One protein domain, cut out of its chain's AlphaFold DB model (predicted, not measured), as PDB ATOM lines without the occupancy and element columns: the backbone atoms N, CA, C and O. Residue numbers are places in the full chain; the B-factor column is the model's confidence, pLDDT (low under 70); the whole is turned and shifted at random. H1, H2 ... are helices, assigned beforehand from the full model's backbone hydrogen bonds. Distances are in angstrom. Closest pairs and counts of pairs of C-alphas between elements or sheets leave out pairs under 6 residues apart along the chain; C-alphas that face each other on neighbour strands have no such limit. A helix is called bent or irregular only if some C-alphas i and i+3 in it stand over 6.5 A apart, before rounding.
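What this domain is: This is residues 7 to 155 of the 155 residues of an uncharacterized protein of Simiduia aestuariiviva (UniProt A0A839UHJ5). Long helix H5 runs through the middle of this all-helix model; the hairpin of H2 and H3 packs on one side of it, H4 and H6 on the other, and short H1 lies across the end of H3. H2, H3 and H5 make a bundle, three helices side by side. The printed part has 149 residues with six named helices, H1 to H6 in chain order, and no named strand. It is compact, with a radius of gyration of the C-alphas of 16.0 A and spans of 46 by 36 by 23 A.

Where its parts are: Find C-alpha 7 at (-49.505, -25.703, 1.989), where H1, residues 7 to 12, begins. Next come H2, residues 14 to 37, 34.0 A long, and H3, residues 42 to 64, 30.7 A, with a kink of 26 degrees near residue 49. H4, residues 69 to 92, 32.8 A, has a kink of 40 degrees near residue 80. H5, residues 103 to 127, 36.2 A, is only just irregular: C-alphas 105 and 108 are 6.7 A apart. H6, residues 133 to 154, 31.7 A, ends at C-alpha 154, (-27.767, -55.807, -15.096).

How they stand to each other: Start at the hub, H5. It touches H2 at a shallow tilt of 15 degrees, opposite ways; their closest C-alphas, Ala 36 and Arg 105, are 5.2 A apart. With residues 121 to 125 alone it touches H6, its hairpin partner; the C-alphas of Leu 125 and Val 136 come closest, 6.9 A. With residues 109 to 118 alone it touches H4 at a steep tilt of 59 degrees, closest at C-alphas Gly 79 and Val 114, 5.4 A. Every O i to N i+4 pair is within hydrogen-bond range in H1, H2 and H6, against 18 of 19 in H3, 18 of 20 in H4 and 18 of 21 in H5.

The domain as a whole: The C-alphas farthest apart, Asp 40 and Gly 130, are 48.2 A apart. The printed part has no cut and no long link. Mean pLDDT of the printed part is 85.1; look for values under 70 at residues 66 to 71, 73, 129 to 131 and 155.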
ATOM      1  N   PRO A   7     -48.509 -25.088   2.866       83.75
ATOM      2  CA  PRO A   7     -49.505 -25.703   1.989       83.75
ATOM      3  C   PRO A   7     -50.136 -24.722   0.993       83.75
ATOM      4  O   PRO A   7     -50.343 -25.074  -0.165       83.75
ATOM      5  N   GLU A   8     -50.399 -23.475   1.398       84.38
ATOM      6  CA  GLU A   8     -50.930 -22.442   0.495       84.38
ATOM      7  C   GLU A   8     -49.926 -22.078  -0.604       84.38
ATOM      8  O   GLU A   8     -50.307 -21.897  -1.760       84.38
ATOM      9  N   LEU A   9     -48.634 -22.004  -0.271       84.25
ATOM     10  CA  LEU A   9     -47.574 -21.779  -1.252       84.25
ATOM     11  C   LEU A   9     -47.521 -22.919  -2.280       84.25
ATOM     12  O   LEU A   9     -47.433 -22.661  -3.483       84.25
ATOM     13  N   LEU A  10     -47.606 -24.167  -1.810       85.25
ATOM     14  CA  LEU A  10     -47.622 -25.353  -2.666       85.25
ATOM     15  C   LEU A  10     -48.856 -25.379  -3.579       85.25
ATOM     16  O   LEU A  10     -48.729 -25.693  -4.760       85.25
ATOM     17  N   ALA A  11     -50.028 -25.014  -3.057       84.44
ATOM     18  CA  ALA A  11     -51.277 -24.981  -3.816       84.44
ATOM     19  C   ALA A  11     -51.285 -23.889  -4.897       84.44
ATOM     20  O   ALA A  11     -51.724 -24.133  -6.020       84.44
ATOM     21  N   ASN A  12     -50.763 -22.700  -4.583       87.25
ATOM     22  CA  ASN A  12     -50.765 -21.562  -5.506       87.25
ATOM     23  C   ASN A  12     -49.677 -21.663  -6.585       87.25
ATOM     24  O   ASN A  12     -49.866 -21.184  -7.704       87.25
ATOM     25  N   HIS A  13     -48.534 -22.288  -6.273       88.81
ATOM     26  CA  HIS A  13     -47.374 -22.340  -7.169       88.81
ATOM     27  C   HIS A  13     -46.711 -23.729  -7.251       88.81
ATOM     28  O   HIS A  13     -45.485 -23.831  -7.136       88.81
ATOM     29  N   PRO A  14     -47.463 -24.813  -7.528       88.38
ATOM     30  CA  PRO A  14     -46.955 -26.181  -7.411       88.38
ATOM     31  C   PRO A  14     -45.744 -26.434  -8.310       88.38
ATOM     32  O   PRO A  14     -44.742 -26.980  -7.862       88.38
ATOM     33  N   LYS A  15     -45.781 -25.978  -9.568       88.00
ATOM     34  CA  LYS A  15     -44.686 -26.196 -10.532       88.00
ATOM     35  C   LYS A  15     -43.371 -25.555 -10.084       88.00
ATOM     36  O   LYS A  15     -42.318 -26.164 -10.241       88.00
ATOM     37  N   ILE A  16     -43.439 -24.345  -9.526       90.62
ATOM     38  CA  ILE A  16     -42.255 -23.613  -9.059       90.62
ATOM     39  C   ILE A  16     -41.691 -24.296  -7.815       90.62
ATOM     40  O   ILE A  16     -40.493 -24.550  -7.756       90.62
ATOM     41  N   VAL A  17     -42.553 -24.640  -6.852       91.06
ATOM     42  CA  VAL A  17     -42.137 -25.287  -5.601       91.06
ATOM     43  C   VAL A  17     -41.538 -26.666  -5.884       91.06
ATOM     44  O   VAL A  17     -40.394 -26.914  -5.511       91.06
ATOM     45  N   TYR A  18     -42.251 -27.545  -6.597       91.12
ATOM     46  CA  TYR A  18     -41.730 -28.871  -6.938       91.12
ATOM     47  C   TYR A  18     -40.473 -28.793  -7.803       91.12
ATOM     48  O   TYR A  18     -39.509 -29.492  -7.513       91.12
ATOM     49  N   GLY A  19     -40.446 -27.929  -8.822       92.44
ATOM     50  CA  GLY A  19     -39.277 -27.759  -9.684       92.44
ATOM     51  C   GLY A  19     -38.043 -27.292  -8.913       92.44
ATOM     52  O   GLY A  19     -36.970 -27.875  -9.068       92.44
ATOM     53  N   PHE A  20     -38.205 -26.298  -8.032       93.56
ATOM     54  CA  PHE A  20     -37.135 -25.834  -7.151       93.56
ATOM     55  C   PHE A  20     -36.621 -26.970  -6.269       93.56
ATOM     56  O   PHE A  20     -35.432 -27.267  -6.310       93.56
ATOM     57  N   PHE A  21     -37.494 -27.641  -5.511       92.56
ATOM     58  CA  PHE A  21     -37.057 -28.683  -4.582       92.56
ATOM     59  C   PHE A  21     -36.473 -29.905  -5.299       92.56
ATOM     60  O   PHE A  21     -35.519 -30.480  -4.786       92.56
ATOM     61  N   LEU A  22     -36.981 -30.287  -6.477       92.69
ATOM     62  CA  LEU A  22     -36.420 -31.388  -7.267       92.69
ATOM     63  C   LEU A  22     -35.014 -31.044  -7.755       92.69
ATOM     64  O   LEU A  22     -34.093 -31.830  -7.559       92.69
ATOM     65  N   LEU A  23     -34.815 -29.862  -8.342       94.69
ATOM     66  CA  LEU A  23     -33.487 -29.444  -8.791       94.69
ATOM     67  C   LEU A  23     -32.521 -29.294  -7.609       94.69
ATOM     68  O   LEU A  23     -31.389 -29.768  -7.663       94.69
ATOM     69  N   HIS A  24     -32.975 -28.661  -6.528       93.50
ATOM     70  CA  HIS A  24     -32.162 -28.418  -5.341       93.50
ATOM     71  C   HIS A  24     -31.743 -29.736  -4.677       93.50
ATOM     72  O   HIS A  24     -30.557 -29.951  -4.439       93.50
ATOM     73  N   MET A  25     -32.679 -30.669  -4.477       93.00
ATOM     74  CA  MET A  25     -32.381 -31.998  -3.936       93.00
ATOM     75  C   MET A  25     -31.474 -32.814  -4.854       93.00
ATOM     76  O   MET A  25     -30.630 -33.544  -4.349       93.00
ATOM     77  N   LEU A  26     -31.612 -32.697  -6.178       92.44
ATOM     78  CA  LEU A  26     -30.731 -33.393  -7.115       92.44
ATOM     79  C   LEU A  26     -29.283 -32.916  -6.955       92.44
ATOM     80  O   LEU A  26     -28.374 -33.737  -6.843       92.44
ATOM     81  N   VAL A  27     -29.066 -31.599  -6.891       93.75
ATOM     82  CA  VAL A  27     -27.731 -31.012  -6.703       93.75
ATOM     83  C   VAL A  27     -27.154 -31.403  -5.343       93.75
ATOM     84  O   VAL A  27     -26.040 -31.917  -5.275       93.75
ATOM     85  N   PHE A  28     -27.908 -31.215  -4.259       93.12
ATOM     86  CA  PHE A  28     -27.440 -31.535  -2.907       93.12
ATOM     87  C   PHE A  28     -27.260 -33.037  -2.675       93.12
ATOM     88  O   PHE A  28     -26.282 -33.436  -2.054       93.12
ATOM     89  N   GLY A  29     -28.137 -33.878  -3.221       91.88
ATOM     90  CA  GLY A  29     -27.997 -35.331  -3.176       91.88
ATOM     91  C   GLY A  29     -26.765 -35.812  -3.939       91.88
ATOM     92  O   GLY A  29     -26.006 -36.624  -3.415       91.88
ATOM     93  N   SER A  30     -26.496 -35.238  -5.117       91.25
ATOM     94  CA  SER A  30     -25.275 -35.523  -5.888       91.25
ATOM     95  C   SER A  30     -24.014 -35.102  -5.130       91.25
ATOM     96  O   SER A  30     -23.037 -35.848  -5.085       91.25
ATOM     97  N   LEU A  31     -24.042 -33.943  -4.460       92.50
ATOM     98  CA  LEU A  31     -22.965 -33.540  -3.551       92.50
ATOM     99  C   LEU A  31     -22.841 -34.516  -2.372       92.50
ATOM    100  O   LEU A  31     -21.731 -34.886  -2.010       92.50
ATOM    101  N   GLY A  32     -23.952 -34.990  -1.808       92.19
ATOM    102  CA  GLY A  32     -23.969 -36.033  -0.781       92.19
ATOM    103  C   GLY A  32     -23.246 -37.309  -1.206       92.19
ATOM    104  O   GLY A  32     -22.428 -37.825  -0.450       92.19
ATOM    105  N   VAL A  33     -23.490 -37.775  -2.432       91.56
ATOM    106  CA  VAL A  33     -22.789 -38.920  -3.039       91.56
ATOM    107  C   VAL A  33     -21.297 -38.630  -3.210       91.56
ATOM    108  O   VAL A  33     -20.463 -39.459  -2.848       91.56
ATOM    109  N   TYR A  34     -20.938 -37.436  -3.690       92.00
ATOM    110  CA  TYR A  34     -19.539 -37.021  -3.815       92.00
ATOM    111  C   TYR A  34     -18.812 -37.044  -2.460       92.00
ATOM    112  O   TYR A  34     -17.774 -37.687  -2.328       92.00
ATOM    113  N   PHE A  35     -19.382 -36.427  -1.423       92.25
ATOM    114  CA  PHE A  35     -18.811 -36.450  -0.071       92.25
ATOM    115  C   PHE A  35     -18.797 -37.857   0.548       92.25
ATOM    116  O   PHE A  35     -17.982 -38.137   1.420       92.25
ATOM    117  N   ALA A  36     -19.678 -38.765   0.124       93.12
ATOM    118  CA  ALA A  36     -19.679 -40.131   0.634       93.12
ATOM    119  C   ALA A  36     -18.505 -40.963   0.091       93.12
ATOM    120  O   ALA A  36     -17.910 -41.737   0.850       93.12
ATOM    121  N   TYR A  37     -18.155 -40.797  -1.191       92.81
ATOM    122  CA  TYR A  37     -17.265 -41.729  -1.904       92.81
ATOM    123  C   TYR A  37     -15.973 -41.119  -2.469       92.81
ATOM    124  O   TYR A  37     -15.062 -41.872  -2.833       92.81
ATOM    125  N   TRP A  38     -15.872 -39.788  -2.535       91.12
ATOM    126  CA  TRP A  38     -14.695 -39.054  -3.035       91.12
ATOM    127  C   TRP A  38     -13.977 -38.213  -1.982       91.12
ATOM    128  O   TRP A  38     -12.962 -37.598  -2.304       91.12
ATOM    129  N   THR A  39     -14.445 -38.195  -0.735       90.69
ATOM    130  CA  THR A  39     -13.704 -37.578   0.371       90.69
ATOM    131  C   THR A  39     -13.418 -38.585   1.477       90.69
ATOM    132  O   THR A  39     -14.151 -39.555   1.686       90.69
ATOM    133  N   ASP A  40     -12.345 -38.348   2.225       88.44
ATOM    134  CA  ASP A  40     -11.930 -39.243   3.309       88.44
ATOM    135  C   ASP A  40     -12.665 -38.955   4.628       88.44
ATOM    136  O   ASP A  40     -12.723 -39.810   5.513       88.44
ATOM    137  N   SER A  41     -13.292 -37.783   4.752       91.12
ATOM    138  CA  SER A  41     -13.888 -37.305   5.999       91.12
ATOM    139  C   SER A  41     -15.383 -37.613   6.097       91.12
ATOM    140  O   SER A  41     -16.236 -36.910   5.554       91.12
ATOM    141  N   VAL A  42     -15.717 -38.625   6.902       90.00
ATOM    142  CA  VAL A  42     -17.108 -38.898   7.304       90.00
ATOM    143  C   VAL A  42     -17.682 -37.727   8.112       90.00
ATOM    144  O   VAL A  42     -18.868 -37.433   8.024       90.00
ATOM    145  N   ILE A  43     -16.848 -37.005   8.865       92.50
ATOM    146  CA  ILE A  43     -17.292 -35.849   9.652       92.50
ATOM    147  C   ILE A  43     -17.812 -34.740   8.731       92.50
ATOM    148  O   ILE A  43     -18.894 -34.211   8.971       92.50
ATOM    149  N   GLU A  44     -17.088 -34.421   7.657       89.50
ATOM    150  CA  GLU A  44     -17.530 -33.423   6.675       89.50
ATOM    151  C   GLU A  44     -18.833 -33.843   5.994       89.50
ATOM    152  O   GLU A  44     -19.737 -33.019   5.855       89.50
ATOM    153  N   LEU A  45     -18.976 -35.127   5.651       92.94
ATOM    154  CA  LEU A  45     -20.224 -35.664   5.110       92.94
ATOM    155  C   LEU A  45     -21.406 -35.343   6.037       92.94
ATOM    156  O   LEU A  45     -22.388 -34.746   5.600       92.94
ATOM    157  N   TYR A  46     -21.321 -35.671   7.325       93.12
ATOM    158  CA  TYR A  46     -22.433 -35.434   8.251       93.12
ATOM    159  C   TYR A  46     -22.628 -33.963   8.615       93.12
ATOM    160  O   TYR A  46     -23.770 -33.530   8.771       93.12
ATOM    161  N   LEU A  47     -21.554 -33.180   8.713       92.56
ATOM    162  CA  LEU A  47     -21.665 -31.749   8.977       92.56
ATOM    163  C   LEU A  47     -22.328 -31.030   7.803       92.56
ATOM    164  O   LEU A  47     -23.306 -30.328   7.990       92.56
ATOM    165  N   PHE A  48     -21.879 -31.209   6.570       89.81
ATOM    166  CA  PHE A  48     -22.483 -30.453   5.472       89.81
ATOM    167  C   PHE A  48     -23.811 -31.066   5.029       89.81
ATOM    168  O   PHE A  48     -24.827 -30.377   4.921       89.81
ATOM    169  N   GLN A  49     -23.828 -32.377   4.813       92.75
ATOM    170  CA  GLN A  49     -24.960 -33.046   4.180       92.75
ATOM    171  C   GLN A  49     -26.008 -33.502   5.191       92.75
ATOM    172  O   GLN A  49     -27.200 -33.439   4.904       92.75
ATOM    173  N   GLY A  50     -25.594 -33.881   6.402       88.00
ATOM    174  CA  GLY A  50     -26.529 -34.181   7.488       88.00
ATOM    175  C   GLY A  50     -27.339 -32.952   7.916       88.00
ATOM    176  O   GLY A  50     -28.558 -33.051   8.070       88.00
ATOM    177  N   PHE A  51     -26.710 -31.772   8.023       88.50
ATOM    178  CA  PHE A  51     -27.445 -30.529   8.298       88.50
ATOM    179  C   PHE A  51     -28.390 -30.145   7.149       88.50
ATOM    180  O   PHE A  51     -29.516 -29.715   7.413       88.50
ATOM    181  N   ALA A  52     -27.986 -30.347   5.891       90.44
ATOM    182  CA  ALA A  52     -28.864 -30.123   4.742       90.44
ATOM    183  C   ALA A  52     -30.100 -31.041   4.781       90.44
ATOM    184  O   ALA A  52     -31.226 -30.551   4.665       90.44
ATOM    185  N   ILE A  53     -29.916 -32.343   5.043       89.88
ATOM    186  CA  ILE A  53     -31.010 -33.310   5.239       89.88
ATOM    187  C   ILE A  53     -31.971 -32.833   6.333       89.88
ATOM    188  O   ILE A  53     -33.183 -32.807   6.119       89.88
ATOM    189  N   TYR A  54     -31.450 -32.409   7.486       88.00
ATOM    190  CA  TYR A  54     -32.283 -31.896   8.574       88.00
ATOM    191  C   TYR A  54     -33.121 -30.682   8.142       88.00
ATOM    192  O   TYR A  54     -34.323 -30.626   8.416       88.00
ATOM    193  N   GLY A  55     -32.522 -29.748   7.399       89.94
ATOM    194  CA  GLY A  55     -33.240 -28.622   6.802       89.94
ATOM    195  C   GLY A  55     -34.379 -29.074   5.887       89.94
ATOM    196  O   GLY A  55     -35.508 -28.597   6.020       89.94
ATOM    197  N   TYR A  56     -34.131 -30.046   5.008       88.69
ATOM    198  CA  TYR A  56     -35.173 -30.589   4.136       88.69
ATOM    199  C   TYR A  56     -36.305 -31.267   4.906       88.69
ATOM    200  O   TYR A  56     -37.461 -31.101   4.525       88.69
ATOM    201  N   LEU A  57     -36.022 -31.975   6.003       86.56
ATOM    202  CA  LEU A  57     -37.070 -32.566   6.844       86.56
ATOM    203  C   LEU A  57     -37.993 -31.493   7.442       86.56
ATOM    204  O   LEU A  57     -39.211 -31.681   7.476       86.56
ATOM    205  N   ILE A  58     -37.441 -30.344   7.852       88.50
ATOM    206  CA  ILE A  58     -38.235 -29.193   8.310       88.50
ATOM    207  C   ILE A  58     -39.117 -28.666   7.175       88.50
ATOM    208  O   ILE A  58     -40.320 -28.480   7.373       88.50
ATOM    209  N   PHE A  59     -38.553 -28.461   5.981       87.94
ATOM    210  CA  PHE A  59     -39.321 -27.992   4.825       87.94
ATOM    211  C   PHE A  59     -40.410 -28.980   4.415       87.94
ATOM    212  O   PHE A  59     -41.540 -28.569   4.168       87.94
ATOM    213  N   TYR A  60     -40.114 -30.277   4.389       86.94
ATOM    214  CA  TYR A  60     -41.079 -31.305   4.005       86.94
ATOM    215  C   TYR A  60     -42.234 -31.356   4.995       86.94
ATOM    216  O   TYR A  60     -43.390 -31.384   4.581       86.94
ATOM    217  N   ARG A  61     -41.941 -31.269   6.296       85.06
ATOM    218  CA  ARG A  61     -42.981 -31.152   7.319       85.06
ATOM    219  C   ARG A  61     -43.835 -29.900   7.117       85.06
ATOM    220  O   ARG A  61     -45.053 -29.980   7.247       85.06
ATOM    221  N   ALA A  62     -43.216 -28.761   6.811       87.56
ATOM    222  CA  ALA A  62     -43.921 -27.496   6.616       87.56
ATOM    223  C   ALA A  62     -44.779 -27.464   5.338       87.56
ATOM    224  O   ALA A  62     -45.819 -26.810   5.327       87.56
ATOM    225  N   LEU A  63     -44.353 -28.147   4.271       86.31
ATOM    226  CA  LEU A  63     -45.032 -28.159   2.971       86.31
ATOM    227  C   LEU A  63     -46.090 -29.258   2.860       86.31
ATOM    228  O   LEU A  63     -47.166 -29.012   2.321       86.31
ATOM    229  N   PHE A  64     -45.788 -30.459   3.355       83.56
ATOM    230  CA  PHE A  64     -46.596 -31.657   3.119       83.56
ATOM    231  C   PHE A  64     -47.366 -32.134   4.359       83.56
ATOM    232  O   PHE A  64     -48.288 -32.931   4.225       83.56
ATOM    233  N   GLY A  65     -47.039 -31.642   5.558       81.06
ATOM    234  CA  GLY A  65     -47.686 -32.073   6.801       81.06
ATOM    235  C   GLY A  65     -47.197 -33.433   7.321       81.06
ATOM    236  O   GLY A  65     -46.223 -34.000   6.828       81.06
ATOM    237  N   ILE A  66     -47.848 -33.941   8.377       69.94
ATOM    238  CA  ILE A  66     -47.406 -35.140   9.118       69.94
ATOM    239  C   ILE A  66     -47.918 -36.459   8.523       69.94
ATOM    240  O   ILE A  66     -47.242 -37.481   8.623       69.94
ATOM    241  N   ASP A  67     -49.063 -36.429   7.837       63.12
ATOM    242  CA  ASP A  67     -49.741 -37.619   7.287       63.12
ATOM    243  C   ASP A  67     -48.933 -38.321   6.189       63.12
ATOM    244  O   ASP A  67     -49.212 -39.437   5.753       63.12
ATOM    245  N   VAL A  68     -47.869 -37.662   5.758       67.06
ATOM    246  CA  VAL A  68     -47.033 -38.058   4.647       67.06
ATOM    247  C   VAL A  68     -45.872 -38.964   5.081       67.06
ATOM    248  O   VAL A  68     -45.278 -39.661   4.258       67.06
ATOM    249  N   ILE A  69     -45.627 -39.060   6.392       60.56
ATOM    250  CA  ILE A  69     -44.618 -39.941   6.997       60.56
ATOM    251  C   ILE A  69     -44.887 -41.420   6.672       60.56
ATOM    252  O   ILE A  69     -43.942 -42.173   6.451       60.56
ATOM    253  N   GLY A  70     -46.152 -41.837   6.550       66.62
ATOM    254  CA  GLY A  70     -46.490 -43.217   6.173       66.62
ATOM    255  C   GLY A  70     -45.951 -43.618   4.793       66.62
ATOM    256  O   GLY A  70     -45.474 -44.736   4.612       66.62
ATOM    257  N   TRP A  71     -45.939 -42.687   3.833       69.50
ATOM    258  CA  TRP A  71     -45.384 -42.924   2.495       69.50
ATOM    259  C   TRP A  71     -43.863 -42.875   2.455       69.50
ATOM    260  O   TRP A  71     -43.258 -43.557   1.630       69.50
ATOM    261  N   ILE A  72     -43.241 -42.130   3.370       71.62
ATOM    262  CA  ILE A  72     -41.789 -42.172   3.539       71.62
ATOM    263  C   ILE A  72     -41.358 -43.598   3.891       71.62
ATOM    264  O   ILE A  72     -40.393 -44.061   3.313       71.62
ATOM    265  N   VAL A  73     -42.096 -44.347   4.718       69.81
ATOM    266  CA  VAL A  73     -41.742 -45.743   5.057       69.81
ATOM    267  C   VAL A  73     -41.748 -46.668   3.834       69.81
ATOM    268  O   VAL A  73     -40.814 -47.446   3.647       69.81
ATOM    269  N   VAL A  74     -42.764 -46.571   2.970       70.56
ATOM    270  CA  VAL A  74     -42.824 -47.361   1.724       70.56
ATOM    271  C   VAL A  74     -41.668 -46.987   0.793       70.56
ATOM    272  O   VAL A  74     -40.996 -47.865   0.253       70.56
ATOM    273  N   ASN A  75     -41.385 -45.689   0.673       75.81
ATOM    274  CA  ASN A  75     -40.252 -45.195  -0.102       75.81
ATOM    275  C   ASN A  75     -38.903 -45.525   0.536       75.81
ATOM    276  O   ASN A  75     -37.927 -45.632  -0.183       75.81
ATOM    277  N   VAL A  76     -38.824 -45.719   1.851       76.94
ATOM    278  CA  VAL A  76     -37.624 -46.220   2.530       76.94
ATOM    279  C   VAL A  76     -37.402 -47.677   2.156       76.94
ATOM    280  O   VAL A  76     -36.291 -48.032   1.795       76.94
ATOM    281  N   ALA A  77     -38.433 -48.523   2.190       74.44
ATOM    282  CA  ALA A  77     -38.279 -49.937   1.850       74.44
ATOM    283  C   ALA A  77     -37.876 -50.134   0.378       74.44
ATOM    284  O   ALA A  77     -36.883 -50.800   0.091       74.44
ATOM    285  N   LEU A  78     -38.607 -49.505  -0.548       72.69
ATOM    286  CA  LEU A  78     -38.265 -49.522  -1.974       72.69
ATOM    287  C   LEU A  78     -36.957 -48.775  -2.249       72.69
ATOM    288  O   LEU A  78     -36.146 -49.216  -3.057       72.69
ATOM    289  N   GLY A  79     -36.741 -47.663  -1.551       75.31
ATOM    290  CA  GLY A  79     -35.591 -46.802  -1.752       75.31
ATOM    291  C   GLY A  79     -34.296 -47.390  -1.229       75.31
ATOM    292  O   GLY A  79     -33.290 -47.220  -1.886       75.31
ATOM    293  N   ILE A  80     -34.288 -48.139  -0.125       77.50
ATOM    294  CA  ILE A  80     -33.075 -48.829   0.340       77.50
ATOM    295  C   ILE A  80     -32.628 -49.863  -0.696       77.50
ATOM    296  O   ILE A  80     -31.442 -49.924  -1.010       77.50
ATOM    297  N   TRP A  81     -33.562 -50.640  -1.257       80.44
ATOM    298  CA  TRP A  81     -33.226 -51.618  -2.292       80.44
ATOM    299  C   TRP A  81     -32.741 -50.942  -3.580       80.44
ATOM    300  O   TRP A  81     -31.662 -51.274  -4.071       80.44
ATOM    301  N   GLY A  82     -33.491 -49.959  -4.087       78.56
ATOM    302  CA  GLY A  82     -33.119 -49.213  -5.289       78.56
ATOM    303  C   GLY A  82     -31.784 -48.488  -5.141       78.56
ATOM    304  O   GLY A  82     -30.919 -48.611  -6.000       78.56
ATOM    305  N   VAL A  83     -31.567 -47.814  -4.010       82.00
ATOM    306  CA  VAL A  83     -30.308 -47.121  -3.704       82.00
ATOM    307  C   VAL A  83     -29.134 -48.063  -3.667       82.00
ATOM    308  O   VAL A  83     -28.073 -47.699  -4.156       82.00
ATOM    309  N   PHE A  84     -29.289 -49.238  -3.061       84.44
ATOM    310  CA  PHE A  84     -28.195 -50.194  -3.002       84.44
ATOM    311  C   PHE A  84     -27.731 -50.558  -4.415       84.44
ATOM    312  O   PHE A  84     -26.546 -50.450  -4.708       84.44
ATOM    313  N   LEU A  85     -28.672 -50.881  -5.306       85.19
ATOM    314  CA  LEU A  85     -28.375 -51.207  -6.703       85.19
ATOM    315  C   LEU A  85     -27.811 -50.012  -7.479       85.19
ATOM    316  O   LEU A  85     -26.848 -50.162  -8.222       85.19
ATOM    317  N   GLU A  86     -28.392 -48.824  -7.311       85.62
ATOM    318  CA  GLU A  86     -27.931 -47.617  -8.001       85.62
ATOM    319  C   GLU A  86     -26.543 -47.173  -7.526       85.62
ATOM    320  O   GLU A  86     -25.730 -46.756  -8.346       85.62
ATOM    321  N   ILE A  87     -26.246 -47.285  -6.227       86.88
ATOM    322  CA  ILE A  87     -24.912 -47.017  -5.681       86.88
ATOM    323  C   ILE A  87     -23.924 -48.062  -6.179       86.88
ATOM    324  O   ILE A  87     -22.847 -47.669  -6.608       86.88
ATOM    325  N   GLU A  88     -24.258 -49.354  -6.125       88.62
ATOM    326  CA  GLU A  88     -23.362 -50.421  -6.585       88.62
ATOM    327  C   GLU A  88     -23.005 -50.218  -8.061       88.62
ATOM    328  O   GLU A  88     -21.829 -50.171  -8.410       88.62
ATOM    329  N   LEU A  89     -24.008 -49.967  -8.909       87.31
ATOM    330  CA  LEU A  89     -23.810 -49.668 -10.328       87.31
ATOM    331  C   LEU A  89     -23.002 -48.384 -10.544       87.31
ATOM    332  O   LEU A  89     -22.151 -48.305 -11.427       87.31
ATOM    333  N   PHE A  90     -23.279 -47.339  -9.767       86.69
ATOM    334  CA  PHE A  90     -22.543 -46.087  -9.878       86.69
ATOM    335  C   PHE A  90     -21.080 -46.254  -9.458       86.69
ATOM    336  O   PHE A  90     -20.194 -45.731 -10.129       86.69
ATOM    337  N   LEU A  91     -20.810 -46.988  -8.377       88.62
ATOM    338  CA  LEU A  91     -19.462 -47.269  -7.889       88.62
ATOM    339  C   LEU A  91     -18.698 -48.210  -8.822       88.62
ATOM    340  O   LEU A  91     -17.497 -48.005  -9.009       88.62
ATOM    341  N   SER A  92     -19.377 -49.163  -9.469       88.56
ATOM    342  CA  SER A  92     -18.740 -50.112 -10.388       88.56
ATOM    343  C   SER A  92     -18.125 -49.423 -11.608       88.56
ATOM    344  O   SER A  92     -17.129 -49.900 -12.140       88.56
ATOM    345  N   VAL A  93     -18.653 -48.263 -12.024       89.75
ATOM    346  CA  VAL A  93     -18.046 -47.408 -13.070       89.75
ATOM    347  C   VAL A  93     -16.654 -46.901 -12.665       89.75
ATOM    348  O   VAL A  93     -15.848 -46.549 -13.524       89.75
ATOM    349  N   PHE A  94     -16.357 -46.865 -11.367       91.00
ATOM    350  CA  PHE A  94     -15.092 -46.402 -10.800       91.00
ATOM    351  C   PHE A  94     -14.287 -47.529 -10.141       91.00
ATOM    352  O   PHE A  94     -13.451 -47.234  -9.285       91.00
ATOM    353  N   ASP A  95     -14.561 -48.788 -10.500       90.31
ATOM    354  CA  ASP A  95     -13.919 -49.984  -9.933       90.31
ATOM    355  C   ASP A  95     -14.016 -50.062  -8.397       90.31
ATOM    356  O   ASP A  95     -13.114 -50.555  -7.719       90.31
ATOM    357  N   LYS A  96     -15.113 -49.543  -7.838       90.69
ATOM    358  CA  LYS A  96     -15.428 -49.559  -6.405       90.69
ATOM    359  C   LYS A  96     -16.687 -50.376  -6.155       90.69
ATOM    360  O   LYS A  96     -17.553 -50.470  -7.020       90.69
ATOM    361  N   GLN A  97     -16.814 -50.903  -4.948       90.56
ATOM    362  CA  GLN A  97     -17.982 -51.651  -4.488       90.56
ATOM    363  C   GLN A  97     -18.591 -50.982  -3.260       90.56
ATOM    364  O   GLN A  97     -17.908 -50.290  -2.499       90.56
ATOM    365  N   PHE A  98     -19.882 -51.204  -3.018       89.12
ATOM    366  CA  PHE A  98     -20.544 -50.723  -1.806       89.12
ATOM    367  C   PHE A  98     -19.824 -51.217  -0.545       89.12
ATOM    368  O   PHE A  98     -19.636 -50.453   0.398       89.12
ATOM    369  N   SER A  99     -19.347 -52.467  -0.545       90.38
ATOM    370  CA  SER A  99     -18.623 -53.072   0.580       90.38
ATOM    371  C   SER A  99     -17.259 -52.450   0.883       90.38
ATOM    372  O   SER A  99     -16.733 -52.678   1.973       90.38
ATOM    373  N   ASP A 100     -16.696 -51.655  -0.029       91.88
ATOM    374  CA  ASP A 100     -15.419 -50.965   0.196       91.88
ATOM    375  C   ASP A 100     -15.554 -49.826   1.218       91.88
ATOM    376  O   ASP A 100     -14.564 -49.322   1.756       91.88
ATOM    377  N   TYR A 101     -16.789 -49.415   1.509       91.56
ATOM    378  CA  TYR A 101     -17.107 -48.309   2.391       91.56
ATOM    379  C   TYR A 101     -17.859 -48.785   3.638       91.56
ATOM    380  O   TYR A 101     -18.683 -49.694   3.619       91.56
ATOM    381  N   GLY A 102     -17.588 -48.137   4.775       91.81
ATOM    382  CA  GLY A 102     -18.348 -48.389   5.998       91.81
ATOM    383  C   GLY A 102     -19.809 -47.952   5.849       91.81
ATOM    384  O   GLY A 102     -20.083 -46.910   5.253       91.81
ATOM    385  N   PHE A 103     -20.734 -48.688   6.481       88.88
ATOM    386  CA  PHE A 103     -22.182 -48.457   6.352       88.88
ATOM    387  C   PHE A 103     -22.612 -46.996   6.580       88.88
ATOM    388  O   PHE A 103     -23.511 -46.479   5.914       88.88
ATOM    389  N   SER A 104     -21.925 -46.293   7.484       90.19
ATOM    390  CA  SER A 104     -22.177 -44.883   7.785       90.19
ATOM    391  C   SER A 104     -21.998 -43.944   6.585       90.19
ATOM    392  O   SER A 104     -22.632 -42.893   6.562       90.19
ATOM    393  N   ARG A 105     -21.192 -44.282   5.573       92.75
ATOM    394  CA  ARG A 105     -21.039 -43.453   4.363       92.75
ATOM    395  C   ARG A 105     -22.262 -43.515   3.452       92.75
ATOM    396  O   ARG A 105     -22.552 -42.537   2.773       92.75
ATOM    397  N   HIS A 106     -23.023 -44.605   3.494       90.69
ATOM    398  CA  HIS A 106     -24.202 -44.781   2.642       90.69
ATOM    399  C   HIS A 106     -25.461 -44.128   3.215       90.69
ATOM    400  O   HIS A 106     -26.391 -43.847   2.466       90.69
ATOM    401  N   LEU A 107     -25.502 -43.837   4.523       90.50
ATOM    402  CA  LEU A 107     -26.695 -43.282   5.176       90.50
ATOM    403  C   LEU A 107     -27.153 -41.954   4.560       90.50
ATOM    404  O   LEU A 107     -28.351 -41.753   4.364       90.50
ATOM    405  N   VAL A 108     -26.217 -41.062   4.225       91.62
ATOM    406  CA  VAL A 108     -26.541 -39.776   3.589       91.62
ATOM    407  C   VAL A 108     -27.093 -39.979   2.168       91.62
ATOM    408  O   VAL A 108     -28.214 -39.521   1.926       91.62
ATOM    409  N   PRO A 109     -26.406 -40.693   1.250       91.56
ATOM    410  CA  PRO A 109     -26.962 -41.052  -0.058       91.56
ATOM    411  C   PRO A 109     -28.343 -41.724   0.007       91.56
ATOM    412  O   PRO A 109     -29.267 -41.283  -0.676       91.56
ATOM    413  N   ILE A 110     -28.519 -42.729   0.876       89.44
ATOM    414  CA  ILE A 110     -29.800 -43.433   1.070       89.44
ATOM    415  C   ILE A 110     -30.896 -42.455   1.491       89.44
ATOM    416  O   ILE A 110     -31.991 -42.461   0.929       89.44
ATOM    417  N   THR A 111     -30.605 -41.579   2.451       88.56
ATOM    418  CA  THR A 111     -31.594 -40.617   2.949       88.56
ATOM    419  C   THR A 111     -32.006 -39.632   1.858       88.56
ATOM    420  O   THR A 111     -33.203 -39.416   1.653       88.56
ATOM    421  N   TYR A 112     -31.046 -39.082   1.108       90.19
ATOM    422  CA  TYR A 112     -31.345 -38.192  -0.015       90.19
ATOM    423  C   TYR A 112     -32.221 -38.860  -1.061       90.19
ATOM    424  O   TYR A 112     -33.177 -38.248  -1.531       90.19
ATOM    425  N   TYR A 113     -31.936 -40.113  -1.392       88.69
ATOM    426  CA  TYR A 113     -32.721 -40.850  -2.365       88.69
ATOM    427  C   TYR A 113     -34.168 -41.062  -1.928       88.69
ATOM    428  O   TYR A 113     -35.100 -40.795  -2.687       88.69
ATOM    429  N   VAL A 114     -34.380 -41.510  -0.689       86.44
ATOM    430  CA  VAL A 114     -35.726 -41.702  -0.129       86.44
ATOM    431  C   VAL A 114     -36.513 -40.395  -0.181       86.44
ATOM    432  O   VAL A 114     -37.676 -40.369  -0.583       86.44
ATOM    433  N   MET A 115     -35.874 -39.292   0.198       87.62
ATOM    434  CA  MET A 115     -36.499 -37.973   0.174       87.62
ATOM    435  C   MET A 115     -36.773 -37.496  -1.258       87.62
ATOM    436  O   MET A 115     -37.840 -36.942  -1.524       87.62
ATOM    437  N   TYR A 116     -35.857 -37.754  -2.191       89.25
ATOM    438  CA  TYR A 116     -36.000 -37.389  -3.599       89.25
ATOM    439  C   TYR A 116     -37.146 -38.143  -4.272       89.25
ATOM    440  O   TYR A 116     -38.009 -37.543  -4.907       89.25
ATOM    441  N   THR A 117     -37.197 -39.459  -4.094       86.06
ATOM    442  CA  THR A 117     -38.244 -40.319  -4.656       86.06
ATOM    443  C   THR A 117     -39.613 -40.019  -4.049       86.06
ATOM    444  O   THR A 117     -40.625 -39.993  -4.755       86.06
ATOM    445  N   PHE A 118     -39.646 -39.680  -2.760       86.75
ATOM    446  CA  PHE A 118     -40.822 -39.119  -2.113       86.75
ATOM    447  C   PHE A 118     -41.291 -37.811  -2.766       86.75
ATOM    448  O   PHE A 118     -42.475 -37.674  -3.090       86.75
ATOM    449  N   LEU A 119     -40.382 -36.865  -2.996       88.56
ATOM    450  CA  LEU A 119     -40.707 -35.594  -3.636       88.56
ATOM    451  C   LEU A 119     -41.188 -35.789  -5.076       88.56
ATOM    452  O   LEU A 119     -42.150 -35.144  -5.492       88.56
ATOM    453  N   LEU A 120     -40.564 -36.708  -5.814       87.62
ATOM    454  CA  LEU A 120     -40.967 -37.073  -7.168       87.62
ATOM    455  C   LEU A 120     -42.401 -37.610  -7.185       87.62
ATOM    456  O   LEU A 120     -43.211 -37.158  -7.990       87.62
ATOM    457  N   ARG A 121     -42.755 -38.493  -6.243       85.06
ATOM    458  CA  ARG A 121     -44.132 -38.983  -6.080       85.06
ATOM    459  C   ARG A 121     -45.116 -37.836  -5.824       85.06
ATOM    460  O   ARG A 121     -46.188 -37.811  -6.424       85.06
ATOM    461  N   GLN A 122     -44.775 -36.893  -4.945       86.25
ATOM    462  CA  GLN A 122     -45.638 -35.737  -4.668       86.25
ATOM    463  C   GLN A 122     -45.806 -34.837  -5.899       86.25
ATOM    464  O   GLN A 122     -46.920 -34.423  -6.219       86.25
ATOM    465  N   ALA A 123     -44.724 -34.601  -6.642       86.62
ATOM    466  CA  ALA A 123     -44.771 -33.860  -7.896       86.62
ATOM    467  C   ALA A 123     -45.654 -34.569  -8.937       86.62
ATOM    468  O   ALA A 123     -46.483 -33.925  -9.576       86.62
ATOM    469  N   MET A 124     -45.539 -35.896  -9.065       83.38
ATOM    470  CA  MET A 124     -46.392 -36.693  -9.949       83.38
ATOM    471  C   MET A 124     -47.869 -36.577  -9.570       83.38
ATOM    472  O   MET A 124     -48.692 -36.347 -10.450       83.38
ATOM    473  N   LEU A 125     -48.215 -36.676  -8.283       83.81
ATOM    474  CA  LEU A 125     -49.596 -36.501  -7.814       83.81
ATOM    475  C   LEU A 125     -50.148 -35.109  -8.141       83.81
ATOM    476  O   LEU A 125     -51.306 -34.988  -8.536       83.81
ATOM    477  N   ALA A 126     -49.321 -34.070  -8.021       83.00
ATOM    478  CA  ALA A 126     -49.723 -32.704  -8.339       83.00
ATOM    479  C   ALA A 126     -49.903 -32.466  -9.848       83.00
ATOM    480  O   ALA A 126     -50.771 -31.693 -10.250       83.00
ATOM    481  N   VAL A 127     -49.095 -33.112 -10.697       82.19
ATOM    482  CA  VAL A 127     -49.239 -33.021 -12.162       82.19
ATOM    483  C   VAL A 127     -50.422 -33.854 -12.653       82.19
ATOM    484  O   VAL A 127     -51.172 -33.400 -13.513       82.19
ATOM    485  N   LEU A 128     -50.625 -35.042 -12.085       81.75
ATOM    486  CA  LEU A 128     -51.714 -35.962 -12.418       81.75
ATOM    487  C   LEU A 128     -53.012 -35.628 -11.662       81.75
ATOM    488  O   LEU A 128     -53.815 -36.519 -11.378       81.75
ATOM    489  N   HIS A 129     -53.233 -34.354 -11.322       68.00
ATOM    490  CA  HIS A 129     -54.463 -33.911 -10.667       68.00
ATOM    491  C   HIS A 129     -55.701 -34.399 -11.443       68.00
ATOM    492  O   HIS A 129     -55.881 -34.071 -12.614       68.00
ATOM    493  N   GLY A 130     -56.544 -35.196 -10.773       63.16
ATOM    494  CA  GLY A 130     -57.756 -35.806 -11.337       63.16
ATOM    495  C   GLY A 130     -57.726 -37.337 -11.436       63.16
ATOM    496  O   GLY A 130     -58.780 -37.947 -11.602       63.16
ATOM    497  N   TYR A 131     -56.561 -37.972 -11.284       65.31
ATOM    498  CA  TYR A 131     -56.446 -39.433 -11.218       65.31
ATOM    499  C   TYR A 131     -56.615 -39.949  -9.782       65.31
ATOM    500  O   TYR A 131     -56.226 -39.282  -8.821       65.31
ATOM    501  N   ASP A 132     -57.170 -41.157  -9.629       77.88
ATOM    502  CA  ASP A 132     -57.263 -41.814  -8.323       77.88
ATOM    503  C   ASP A 132     -55.858 -41.980  -7.724       77.88
ATOM    504  O   ASP A 132     -54.964 -42.591  -8.319       77.88
ATOM    505  N   THR A 133     -55.679 -41.446  -6.515       74.88
ATOM    506  CA  THR A 133     -54.460 -41.582  -5.713       74.88
ATOM    507  C   THR A 133     -53.964 -43.024  -5.629       74.88
ATOM    508  O   THR A 133     -52.754 -43.246  -5.662       74.88
ATOM    509  N   ARG A 134     -54.860 -44.023  -5.577       78.19
ATOM    510  CA  ARG A 134     -54.473 -45.444  -5.565       78.19
ATOM    511  C   ARG A 134     -53.788 -45.861  -6.860       78.19
ATOM    512  O   ARG A 134     -52.770 -46.544  -6.798       78.19
ATOM    513  N   SER A 135     -54.294 -45.413  -8.005       78.88
ATOM    514  CA  SER A 135     -53.718 -45.710  -9.318       78.88
ATOM    515  C   SER A 135     -52.347 -45.065  -9.495       78.88
ATOM    516  O   SER A 135     -51.426 -45.724  -9.970       78.88
ATOM    517  N   VAL A 136     -52.170 -43.812  -9.059       76.62
ATOM    518  CA  VAL A 136     -50.862 -43.131  -9.125       76.62
ATOM    519  C   VAL A 136     -49.845 -43.799  -8.200       76.62
ATOM    520  O   VAL A 136     -48.703 -44.020  -8.596       76.62
ATOM    521  N   ASN A 137     -50.264 -44.184  -6.992       79.12
ATOM    522  CA  ASN A 137     -49.421 -44.946  -6.072       79.12
ATOM    523  C   ASN A 137     -49.026 -46.310  -6.654       79.12
ATOM    524  O   ASN A 137     -47.861 -46.686  -6.587       79.12
ATOM    525  N   GLY A 138     -49.983 -47.033  -7.243       80.75
ATOM    526  CA  GLY A 138     -49.737 -48.318  -7.895       80.75
ATOM    527  C   GLY A 138     -48.764 -48.185  -9.062       80.75
ATOM    528  O   GLY A 138     -47.800 -48.938  -9.132       80.75
ATOM    529  N   LEU A 139     -48.958 -47.181  -9.923       81.75
ATOM    530  CA  LEU A 139     -48.048 -46.884 -11.028       81.75
ATOM    531  C   LEU A 139     -46.633 -46.594 -10.525       81.75
ATOM    532  O   LEU A 139     -45.682 -47.168 -11.042       81.75
ATOM    533  N   TYR A 140     -46.499 -45.742  -9.508       79.69
ATOM    534  CA  TYR A 140     -45.208 -45.415  -8.909       79.69
ATOM    535  C   TYR A 140     -44.494 -46.673  -8.393       79.69
ATOM    536  O   TYR A 140     -43.351 -46.920  -8.764       79.69
ATOM    537  N   VAL A 141     -45.187 -47.513  -7.617       80.69
ATOM    538  CA  VAL A 141     -44.616 -48.761  -7.084       80.69
ATOM    539  C   VAL A 141     -44.236 -49.729  -8.206       80.69
ATOM    540  O   VAL A 141     -43.144 -50.288  -8.179       80.69
ATOM    541  N   VAL A 142     -45.102 -49.918  -9.206       85.81
ATOM    542  CA  VAL A 142     -44.839 -50.818 -10.340       85.81
ATOM    543  C   VAL A 142     -43.629 -50.345 -11.138       85.81
ATOM    544  O   VAL A 142     -42.748 -51.150 -11.422       85.81
ATOM    545  N   VAL A 143     -43.549 -49.053 -11.462       84.31
ATOM    546  CA  VAL A 143     -42.399 -48.482 -12.176       84.31
ATOM    547  C   VAL A 143     -41.121 -48.656 -11.359       84.31
ATOM    548  O   VAL A 143     -40.129 -49.119 -11.911       84.31
ATOM    549  N   SER A 144     -41.146 -48.376 -10.053       80.00
ATOM    550  CA  SER A 144     -39.998 -48.615  -9.171       80.00
ATOM    551  C   SER A 144     -39.553 -50.078  -9.185       80.00
ATOM    552  O   SER A 144     -38.378 -50.345  -9.402       80.00
ATOM    553  N   ILE A 145     -40.477 -51.034  -9.030       84.44
ATOM    554  CA  ILE A 145     -40.158 -52.472  -9.064       84.44
ATOM    555  C   ILE A 145     -39.561 -52.873 -10.415       84.44
ATOM    556  O   ILE A 145     -38.589 -53.620 -10.445       84.44
ATOM    557  N   LEU A 146     -40.117 -52.386 -11.527       86.75
ATOM    558  CA  LEU A 146     -39.601 -52.690 -12.861       86.75
ATOM    559  C   LEU A 146     -38.197 -52.115 -13.067       86.75
ATOM    560  O   LEU A 146     -37.325 -52.825 -13.561       86.75
ATOM    561  N   CYS A 147     -37.961 -50.867 -12.658       82.88
ATOM    562  CA  CYS A 147     -36.646 -50.236 -12.743       82.88
ATOM    563  C   CYS A 147     -35.615 -50.974 -11.883       82.88
ATOM    564  O   CYS A 147     -34.548 -51.321 -12.382       82.88
ATOM    565  N   TYR A 148     -35.928 -51.258 -10.615       81.38
ATOM    566  CA  TYR A 148     -35.003 -51.945  -9.707       81.38
ATOM    567  C   TYR A 148     -34.791 -53.404 -10.098       81.38
ATOM    568  O   TYR A 148     -33.667 -53.888 -10.042       81.38
ATOM    569  N   GLY A 149     -35.836 -54.092 -10.561       80.56
ATOM    570  CA  GLY A 149     -35.727 -55.443 -11.104       80.56
ATOM    571  C   GLY A 149     -34.824 -55.488 -12.337       80.56
ATOM    572  O   GLY A 149     -33.931 -56.328 -12.410       80.56
ATOM    573  N   ALA A 150     -34.992 -54.547 -13.270       82.94
ATOM    574  CA  ALA A 150     -34.120 -54.435 -14.436       82.94
ATOM    575  C   ALA A 150     -32.669 -54.126 -14.039       82.94
ATOM    576  O   ALA A 150     -31.759 -54.778 -14.541       82.94
ATOM    577  N   LEU A 151     -32.450 -53.188 -13.112       80.38
ATOM    578  CA  LEU A 151     -31.117 -52.878 -12.585       80.38
ATOM    579  C   LEU A 151     -30.471 -54.096 -11.923       80.38
ATOM    580  O   LEU A 151     -29.326 -54.397 -12.230       80.38
ATOM    581  N   SER A 152     -31.217 -54.843 -11.102       76.31
ATOM    582  CA  SER A 152     -30.716 -56.057 -10.440       76.31
ATOM    583  C   SER A 152     -30.324 -57.175 -11.405       76.31
ATOM    584  O   SER A 152     -29.571 -58.066 -11.039       76.31
ATOM    585  N   TRP A 153     -30.863 -57.157 -12.624       77.00
ATOM    586  CA  TRP A 153     -30.506 -58.114 -13.667       77.00
ATOM    587  C   TRP A 153     -29.258 -57.687 -14.454       77.00
ATOM    588  O   TRP A 153     -28.631 -58.519 -15.106       77.00
ATOM    589  N   LEU A 154     -28.924 -56.395 -14.417       74.62
ATOM    590  CA  LEU A 154     -27.767 -55.807 -15.096       74.62
ATOM    591  C   LEU A 154     -26.528 -55.704 -14.194       74.62
ATOM    592  O   LEU A 154     -25.424 -55.611 -14.728       74.62
ATOM    593  N   SER A 155     -26.717 -55.678 -12.871       62.19
ATOM    594  CA  SER A 155     -25.669 -55.710 -11.838       62.19
ATOM    595  C   SER A 155     -25.221 -57.132 -11.528       62.19
ATOM    596  O   SER A 155     -23.997 -57.365 -11.467       62.19
TER     597      SER A 155